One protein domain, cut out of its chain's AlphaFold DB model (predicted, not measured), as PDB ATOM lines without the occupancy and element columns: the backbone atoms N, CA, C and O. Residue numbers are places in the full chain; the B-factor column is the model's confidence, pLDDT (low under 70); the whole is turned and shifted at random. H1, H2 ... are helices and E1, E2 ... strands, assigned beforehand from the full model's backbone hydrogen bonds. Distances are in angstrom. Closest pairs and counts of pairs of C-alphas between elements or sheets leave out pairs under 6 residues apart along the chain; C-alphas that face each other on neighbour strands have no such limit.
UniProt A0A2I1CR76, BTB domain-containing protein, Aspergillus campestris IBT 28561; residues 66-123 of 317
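AT A GLANCE: This is residues 66 to 123 of the 317 residues of the protein "BTB domain-containing protein" of Aspergillus campestris IBT 28561 (UniProt A0A2I1CR76). A small sheet, E2, E1, E3, and a helical hairpin, H1 and H2, make two parts, and a long loop, residues 98 to 118, leads from H2 back to E3. The printed part has 58 residues with, in order, E1, E2, H1, H2, E3: mixed, helices and strands. It is compact, radius of gyration of the C-alphas 11.2 A, spanning 31 by 24 by 21 A.

HOW THE PARTS SIT: E1, residues 66 to 68, is parallel to E3, residues 119 to 122; N 66 and O 119 are 2.7 A apart. E1 forms an antiparallel hairpin with E2, residues 74 to 77; N 67 and O 75 are 2.9 A apart. H1, residues 79 to 85, and H2, residues 87 to 97, not on the sheet, touch and run opposite ways at a shallow tilt of 32 degrees; their closest C-alphas, Ala 83 and Arg 90, are 3.9 A apart. Every O i to N i+4 pair is within hydrogen-bond range in H1, 6 of 7 in H2.

IN THESE COORDINATES: C-alpha 66 opens E1 at (81.742, -31.425, -51.841); C-alpha 122 ends E3 at (87.824, -37.203, -51.929). H2 is 15.9 A long.

THE WHOLE: The printed part has no cut. The H2 to E3 link is long. Residues 95 to 117 have pLDDT under 70.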
ATOM      1  N   LEU A  66      82.012 -30.448 -50.795       92.25
ATOM      2  CA  LEU A  66      81.742 -31.425 -51.841       92.25
ATOM      3  C   LEU A  66      82.453 -32.747 -51.519       92.25
ATOM      4  O   LEU A  66      83.669 -32.876 -51.696       92.25
ATOM      5  N   LEU A  67      81.692 -33.748 -51.077       91.81
ATOM      6  CA  LEU A  67      82.179 -35.115 -50.890       91.81
ATOM      7  C   LEU A  67      82.231 -35.818 -52.248       91.81
ATOM      8  O   LEU A  67      81.198 -35.994 -52.890       91.81
ATOM      9  N   ILE A  68      83.417 -36.233 -52.687       91.19
ATOM     10  CA  ILE A  68      83.642 -36.912 -53.969       91.19
ATOM     11  C   ILE A  68      83.825 -38.406 -53.700       91.19
ATOM     12  O   ILE A  68      84.698 -38.816 -52.932       91.19
ATOM     13  N   SER A  69      82.993 -39.227 -54.323       91.69
ATOM     14  CA  SER A  69      82.989 -40.675 -54.160       91.69
ATOM     15  C   SER A  69      84.042 -41.372 -55.026       91.69
ATOM     16  O   SER A  69      84.546 -40.813 -56.005       91.69
ATOM     17  N   LYS A  70      84.355 -42.634 -54.704       84.94
ATOM     18  CA  LYS A  70      85.306 -43.444 -55.494       84.94
ATOM     19  C   LYS A  70      84.834 -43.721 -56.924       84.94
ATOM     20  O   LYS A  70      85.647 -43.971 -57.805       84.94
ATOM     21  N   ASP A  71      83.522 -43.715 -57.139       89.50
ATOM     22  CA  ASP A  71      82.860 -43.894 -58.433       89.50
ATOM     23  C   ASP A  71      82.716 -42.576 -59.216       89.50
ATOM     24  O   ASP A  71      82.107 -42.561 -60.282       89.50
ATOM     25  N   GLY A  72      83.304 -41.478 -58.722       90.56
ATOM     26  CA  GLY A  72      83.332 -40.175 -59.396       90.56
ATOM     27  C   GLY A  72      82.064 -39.339 -59.217       90.56
ATOM     28  O   GLY A  72      81.995 -38.225 -59.733       90.56
ATOM     29  N   GLY A  73      81.079 -39.849 -58.477       94.94
ATOM     30  CA  GLY A  73      79.924 -39.082 -58.032       94.94
ATOM     31  C   GLY A  73      80.293 -38.080 -56.941       94.94
ATOM     32  O   GLY A  73      81.361 -38.153 -56.333       94.94
ATOM     33  N   SER A  74      79.397 -37.137 -56.667       93.88
ATOM     34  CA  SER A  74      79.612 -36.166 -55.598       93.88
ATOM     35  C   SER A  74      78.327 -35.795 -54.876       93.88
ATOM     36  O   SER A  74      77.243 -35.877 -55.452       93.88
ATOM     37  N   GLN A  75      78.463 -35.378 -53.620       95.00
ATOM     38  CA  GLN A  75      77.363 -34.919 -52.782       95.00
ATOM     39  C   GLN A  75      77.784 -33.660 -52.022       95.00
ATOM     40  O   GLN A  75      78.850 -33.632 -51.405       95.00
ATOM     41  N   GLU A  76      76.945 -32.631 -52.083       93.31
ATOM     42  CA  GLU A  76      77.136 -31.375 -51.359       93.31
ATOM     43  C   GLU A  76      76.576 -31.484 -49.938       93.31
ATOM     44  O   GLU A  76      75.503 -32.058 -49.719       93.31
ATOM     45  N   VAL A  77      77.321 -30.964 -48.965       91.56
ATOM     46  CA  VAL A  77      76.949 -30.991 -47.549       91.56
ATOM     47  C   VAL A  77      77.530 -29.781 -46.815       91.56
ATOM     48  O   VAL A  77      78.546 -29.227 -47.228       91.56
ATOM     49  N   HIS A  78      76.890 -29.384 -45.718       90.75
ATOM     50  CA  HIS A  78      77.364 -28.292 -44.871       90.75
ATOM     51  C   HIS A  78      78.500 -28.773 -43.960       90.75
ATOM     52  O   HIS A  78      78.385 -29.801 -43.283       90.75
ATOM     53  N   SER A  79      79.587 -28.005 -43.906       87.62
ATOM     54  CA  SER A  79      80.727 -28.242 -43.018       87.62
ATOM     55  C   SER A  79      80.316 -28.240 -41.547       87.62
ATOM     56  O   SER A  79      80.839 -29.052 -40.788       87.62
ATOM     57  N   GLY A  80      79.336 -27.411 -41.165       85.94
ATOM     58  CA  GLY A  80      78.763 -27.369 -39.817       85.94
ATOM     59  C   GLY A  80      78.182 -28.715 -39.380       85.94
ATOM     60  O   GLY A  80      78.586 -29.246 -38.349       85.94
ATOM     61  N   LEU A  81      77.338 -29.330 -40.217       88.50
ATOM     62  CA  LEU A  81      76.761 -30.655 -39.948       88.50
ATOM     63  C   LEU A  81      77.835 -31.745 -39.909       88.50
ATOM     64  O   LEU A  81      77.834 -32.614 -39.035       88.50
ATOM     65  N   LEU A  82      78.800 -31.700 -40.832       87.62
ATOM     66  CA  LEU A  82      79.927 -32.629 -40.786       87.62
ATOM     67  C   LEU A  82      80.724 -32.462 -39.490       87.62
ATOM     68  O   LEU A  82      81.065 -33.458 -38.864       87.62
ATOM     69  N   ALA A  83      81.012 -31.237 -39.060       86.62
ATOM     70  CA  ALA A  83      81.743 -30.979 -37.827       86.62
ATOM     71  C   ALA A  83      80.947 -31.411 -36.588       86.62
ATOM     72  O   ALA A  83      81.527 -31.937 -35.638       86.62
ATOM     73  N   GLU A  84      79.629 -31.237 -36.584       87.56
ATOM     74  CA  GLU A  84      78.761 -31.652 -35.486       87.56
ATOM     75  C   GLU A  84      78.850 -33.167 -35.246       87.56
ATOM     76  O   GLU A  84      79.171 -33.597 -34.135       87.56
ATOM     77  N   TYR A  85      78.689 -33.964 -36.304       86.50
ATOM     78  CA  TYR A  85      78.588 -35.424 -36.207       86.50
ATOM     79  C   TYR A  85      79.911 -36.178 -36.411       86.50
ATOM     80  O   TYR A  85      80.023 -37.336 -36.001       86.50
ATOM     81  N   SER A  86      80.925 -35.561 -37.028       86.25
ATOM     82  CA  SER A  86      82.238 -36.163 -37.294       86.25
ATOM     83  C   SER A  86      83.345 -35.445 -36.528       86.25
ATOM     84  O   SER A  86      83.807 -34.367 -36.903       86.25
ATOM     85  N   LYS A  87      83.880 -36.108 -35.495       79.19
ATOM     86  CA  LYS A  87      85.073 -35.622 -34.770       79.19
ATOM     87  C   LYS A  87      86.296 -35.487 -35.683       79.19
ATOM     88  O   LYS A  87      87.137 -34.623 -35.450       79.19
ATOM     89  N   TYR A  88      86.408 -36.352 -36.693       78.44
ATOM     90  CA  TYR A  88      87.491 -36.299 -37.675       78.44
ATOM     91  C   TYR A  88      87.396 -35.027 -38.522       78.44
ATOM     92  O   TYR A  88      88.334 -34.234 -38.550       78.44
ATOM     93  N   LEU A  89      86.242 -34.801 -39.157       80.56
ATOM     94  CA  LEU A  89      86.053 -33.669 -40.060       80.56
ATOM     95  C   LEU A  89      86.037 -32.340 -39.312       80.56
ATOM     96  O   LEU A  89      86.621 -31.382 -39.809       80.56
ATOM     97  N   ARG A  90      85.487 -32.299 -38.090       83.44
ATOM     98  CA  ARG A  90      85.604 -31.137 -37.198       83.44
ATOM     99  C   ARG A  90      87.056 -30.686 -37.067       83.44
ATOM    100  O   ARG A  90      87.368 -29.539 -37.367       83.44
ATOM    101  N   ARG A  91      87.957 -31.614 -36.718       79.44
ATOM    102  CA  ARG A  91      89.393 -31.319 -36.629       79.44
ATOM    103  C   ARG A  91      89.946 -30.849 -37.971       79.44
ATOM    104  O   ARG A  91      90.658 -29.853 -38.009       79.44
ATOM    105  N   CYS A  92      89.613 -31.520 -39.074       73.94
ATOM    106  CA  CYS A  92      90.079 -31.112 -40.404       73.94
ATOM    107  C   CYS A  92      89.681 -29.667 -40.760       73.94
ATOM    108  O   CYS A  92      90.495 -28.937 -41.331       73.94
ATOM    109  N   PHE A  93      88.470 -29.234 -40.402       76.44
ATOM    110  CA  PHE A  93      87.999 -27.874 -40.667       76.44
ATOM    111  C   PHE A  93      88.599 -26.841 -39.702       76.44
ATOM    112  O   PHE A  93      89.060 -25.796 -40.158       76.44
ATOM    113  N   GLU A  94      88.712 -27.148 -38.406       74.25
ATOM    114  CA  GLU A  94      89.359 -26.280 -37.403       74.25
ATOM    115  C   GLU A  94      90.840 -26.003 -37.738       74.25
ATOM    116  O   GLU A  94      91.308 -24.860 -37.676       74.25
ATOM    117  N   PHE A  95      91.581 -27.026 -38.185       56.75
ATOM    118  CA  PHE A  95      92.969 -26.879 -38.651       56.75
ATOM    119  C   PHE A  95      93.106 -26.000 -39.902       56.75
ATOM    120  O   PHE A  95      94.187 -25.479 -40.188       56.75
ATOM    121  N   SER A  96      92.025 -25.830 -40.657       57.34
ATOM    122  CA  SER A  96      92.042 -25.079 -41.907       57.34
ATOM    123  C   SER A  96      91.713 -23.592 -41.725       57.34
ATOM    124  O   SER A  96      92.109 -22.786 -42.563       57.34
ATOM    125  N   VAL A  97      91.037 -23.208 -40.635       58.34
ATOM    126  CA  VAL A  97      90.742 -21.799 -40.290       58.34
ATOM    127  C   VAL A  97      91.961 -21.092 -39.683       58.34
ATOM    128  O   VAL A  97      92.135 -19.890 -39.852       58.34
ATOM    129  N   SER A  98      92.846 -21.839 -39.021       56.69
ATOM    130  CA  SER A  98      94.039 -21.305 -38.348       56.69
ATOM    131  C   SER A  98      95.239 -21.048 -39.272       56.69
ATOM    132  O   SER A  98      96.247 -20.509 -38.820       56.69
ATOM    133  N   ASN A  99      95.147 -21.401 -40.558       49.91
ATOM    134  CA  ASN A  99      96.246 -21.280 -41.516       49.91
ATOM    135  C   ASN A  99      95.912 -20.308 -42.664       49.91
ATOM    136  O   ASN A  99      94.767 -20.255 -43.115       49.91
ATOM    137  N   PRO A 100      96.900 -19.554 -43.182       48.38
ATOM    138  CA  PRO A 100      96.672 -18.567 -44.231       48.38
ATOM    139  C   PRO A 100      96.234 -19.207 -45.568       48.38
ATOM    140  O   PRO A 100      96.683 -20.311 -45.913       48.38
ATOM    141  N   PRO A 101      95.378 -18.514 -46.348       47.72
ATOM    142  CA  PRO A 101      94.900 -18.989 -47.645       47.72
ATOM    143  C   PRO A 101      96.063 -19.186 -48.630       47.72
ATOM    144  O   PRO A 101      96.911 -18.311 -48.779       47.72
ATOM    145  N   GLY A 102      96.095 -20.343 -49.302       50.03
ATOM    146  CA  GLY A 102      97.130 -20.715 -50.282       50.03
ATOM    147  C   GLY A 102      97.965 -21.947 -49.911       50.03
ATOM    148  O   GLY A 102      98.747 -22.425 -50.731       50.03
ATOM    149  N   THR A 103      97.779 -22.505 -48.713       47.88
ATOM    150  CA  THR A 103      98.503 -23.707 -48.276       47.88
ATOM    151  C   THR A 103      97.678 -24.959 -48.584       47.88
ATOM    152  O   THR A 103      96.729 -25.274 -47.870       47.88
ATOM    153  N   ALA A 104      98.005 -25.673 -49.666       45.69
ATOM    154  CA  ALA A 104      97.419 -26.982 -49.946       45.69
ATOM    155  C   ALA A 104      97.934 -27.996 -48.913       45.69
ATOM    156  O   ALA A 104      99.093 -28.407 -48.965       45.69
ATOM    157  N   HIS A 105      97.086 -28.397 -47.965       50.69
ATOM    158  CA  HIS A 105      97.439 -29.443 -47.010       50.69
ATOM    159  C   HIS A 105      97.071 -30.816 -47.568       50.69
ATOM    160  O   HIS A 105      95.903 -31.149 -47.763       50.69
ATOM    161  N   LEU A 106      98.095 -31.642 -47.781       41.88
ATOM    162  CA  LEU A 106      97.960 -33.094 -47.869       41.88
ATOM    163  C   LEU A 106      97.644 -33.620 -46.462       41.88
ATOM    164  O   LEU A 106      98.506 -34.163 -45.777       41.88
ATOM    165  N   ILE A 107      96.402 -33.438 -46.012       46.34
ATOM    166  CA  ILE A 107      95.897 -34.219 -44.886       46.34
ATOM    167  C   ILE A 107      95.709 -35.620 -45.449       46.34
ATOM    168  O   ILE A 107      94.825 -35.872 -46.269       46.34
ATOM    169  N   THR A 108      96.613 -36.521 -45.076       41.38
ATOM    170  CA  THR A 108      96.520 -37.946 -45.385       41.38
ATOM    171  C   THR A 108      95.091 -38.407 -45.089       41.38
ATOM    172  O   THR A 108      94.687 -38.405 -43.928       41.38
ATOM    173  N   ASN A 109      94.344 -38.724 -46.157       43.81
ATOM    174  CA  ASN A 109      92.961 -39.239 -46.227       43.81
ATOM    175  C   ASN A 109      91.879 -38.282 -46.774       43.81
ATOM    176  O   ASN A 109      90.784 -38.751 -47.077       43.81
ATOM    177  N   ALA A 110      92.177 -37.004 -47.029       46.88
ATOM    178  CA  ALA A 110      91.329 -36.128 -47.843       46.88
ATOM    179  C   ALA A 110      92.187 -35.057 -48.534       46.88
ATOM    180  O   ALA A 110      92.812 -34.232 -47.873       46.88
ATOM    181  N   SER A 111      92.218 -35.036 -49.872       49.84
ATOM    182  CA  SER A 111      92.837 -33.922 -50.604       49.84
ATOM    183  C   SER A 111      91.908 -32.710 -50.540       49.84
ATOM    184  O   SER A 111      91.089 -32.525 -51.440       49.84
ATOM    185  N   ILE A 112      92.001 -31.937 -49.463       54.38
ATOM    186  CA  ILE A 112      91.200 -30.735 -49.260       54.38
ATOM    187  C   ILE A 112      91.806 -29.607 -50.111       54.38
ATOM    188  O   ILE A 112      92.775 -28.965 -49.715       54.38
ATOM    189  N   LEU A 113      91.262 -29.392 -51.314       53.88
ATOM    190  CA  LEU A 113      91.576 -28.218 -52.139       53.88
ATOM    191  C   LEU A 113      90.574 -27.101 -51.841       53.88
ATOM    192  O   LEU A 113      89.365 -27.324 -51.930       53.88
ATOM    193  N   LYS A 114      91.084 -25.907 -51.526       54.97
ATOM    194  CA  LYS A 114      90.295 -24.678 -51.396       54.97
ATOM    195  C   LYS A 114      90.613 -23.756 -52.575       54.97
ATOM    196  O   LYS A 114      91.465 -22.882 -52.469       54.97
ATOM    197  N   ASP A 115      89.917 -23.968 -53.688       55.44
ATOM    198  CA  ASP A 115      89.985 -23.109 -54.877       55.44
ATOM    199  C   ASP A 115      88.714 -22.248 -54.930       55.44
ATOM    200  O   ASP A 115      87.733 -22.693 -55.511       55.44
ATOM    201  N   ASN A 116      88.684 -21.068 -54.289       63.69
ATOM    202  CA  ASN A 116      87.586 -20.067 -54.337       63.69
ATOM    203  C   ASN A 116      86.128 -20.613 -54.343       63.69
ATOM    204  O   ASN A 116      85.221 -19.970 -54.865       63.69
ATOM    205  N   GLY A 117      85.893 -21.794 -53.771       69.06
ATOM    206  CA  GLY A 117      84.678 -22.596 -53.918       69.06
ATOM    207  C   GLY A 117      84.596 -23.663 -52.820       69.06
ATOM    208  O   GLY A 117      85.434 -23.653 -51.913       69.06
ATOM    209  N   PRO A 118      83.602 -24.570 -52.868       79.69
ATOM    210  CA  PRO A 118      83.353 -25.514 -51.782       79.69
ATOM    211  C   PRO A 118      84.546 -26.451 -51.560       79.69
ATOM    212  O   PRO A 118      85.210 -26.883 -52.509       79.69
ATOM    213  N   TRP A 119      84.800 -26.788 -50.298       82.69
ATOM    214  CA  TRP A 119      85.838 -27.719 -49.870       82.69
ATOM    215  C   TRP A 119      85.649 -29.073 -50.542       82.69
ATOM    216  O   TRP A 119      84.628 -29.730 -50.363       82.69
ATOM    217  N   ARG A 120      86.644 -29.543 -51.293       85.31
ATOM    218  CA  ARG A 120      86.549 -30.842 -51.974       85.31
ATOM    219  C   ARG A 120      87.165 -31.935 -51.119       85.31
ATOM    220  O   ARG A 120      88.353 -31.888 -50.832       85.31
ATOM    221  N   VAL A 121      86.385 -32.949 -50.755       85.25
ATOM    222  CA  VAL A 121      86.842 -34.084 -49.941       85.25
ATOM    223  C   VAL A 121      86.697 -35.359 -50.761       85.25
ATOM    224  O   VAL A 121      85.595 -35.859 -50.965       85.25
ATOM    225  N   LYS A 122      87.817 -35.900 -51.249       83.19
ATOM    226  CA  LYS A 122      87.824 -37.203 -51.929       83.19
ATOM    227  C   LYS A 122      87.727 -38.333 -50.914       83.19
ATOM    228  O   LYS A 122      88.449 -38.330 -49.922       83.19
ATOM    229  N   THR A 123      86.868 -39.304 -51.194       82.00
ATOM    230  CA  THR A 123      86.583 -40.438 -50.313       82.00
ATOM    231  C   THR A 123      86.801 -41.761 -51.051       82.00
ATOM    232  O   THR A 123      86.655 -41.839 -52.271       82.00
TER     233      THR A 123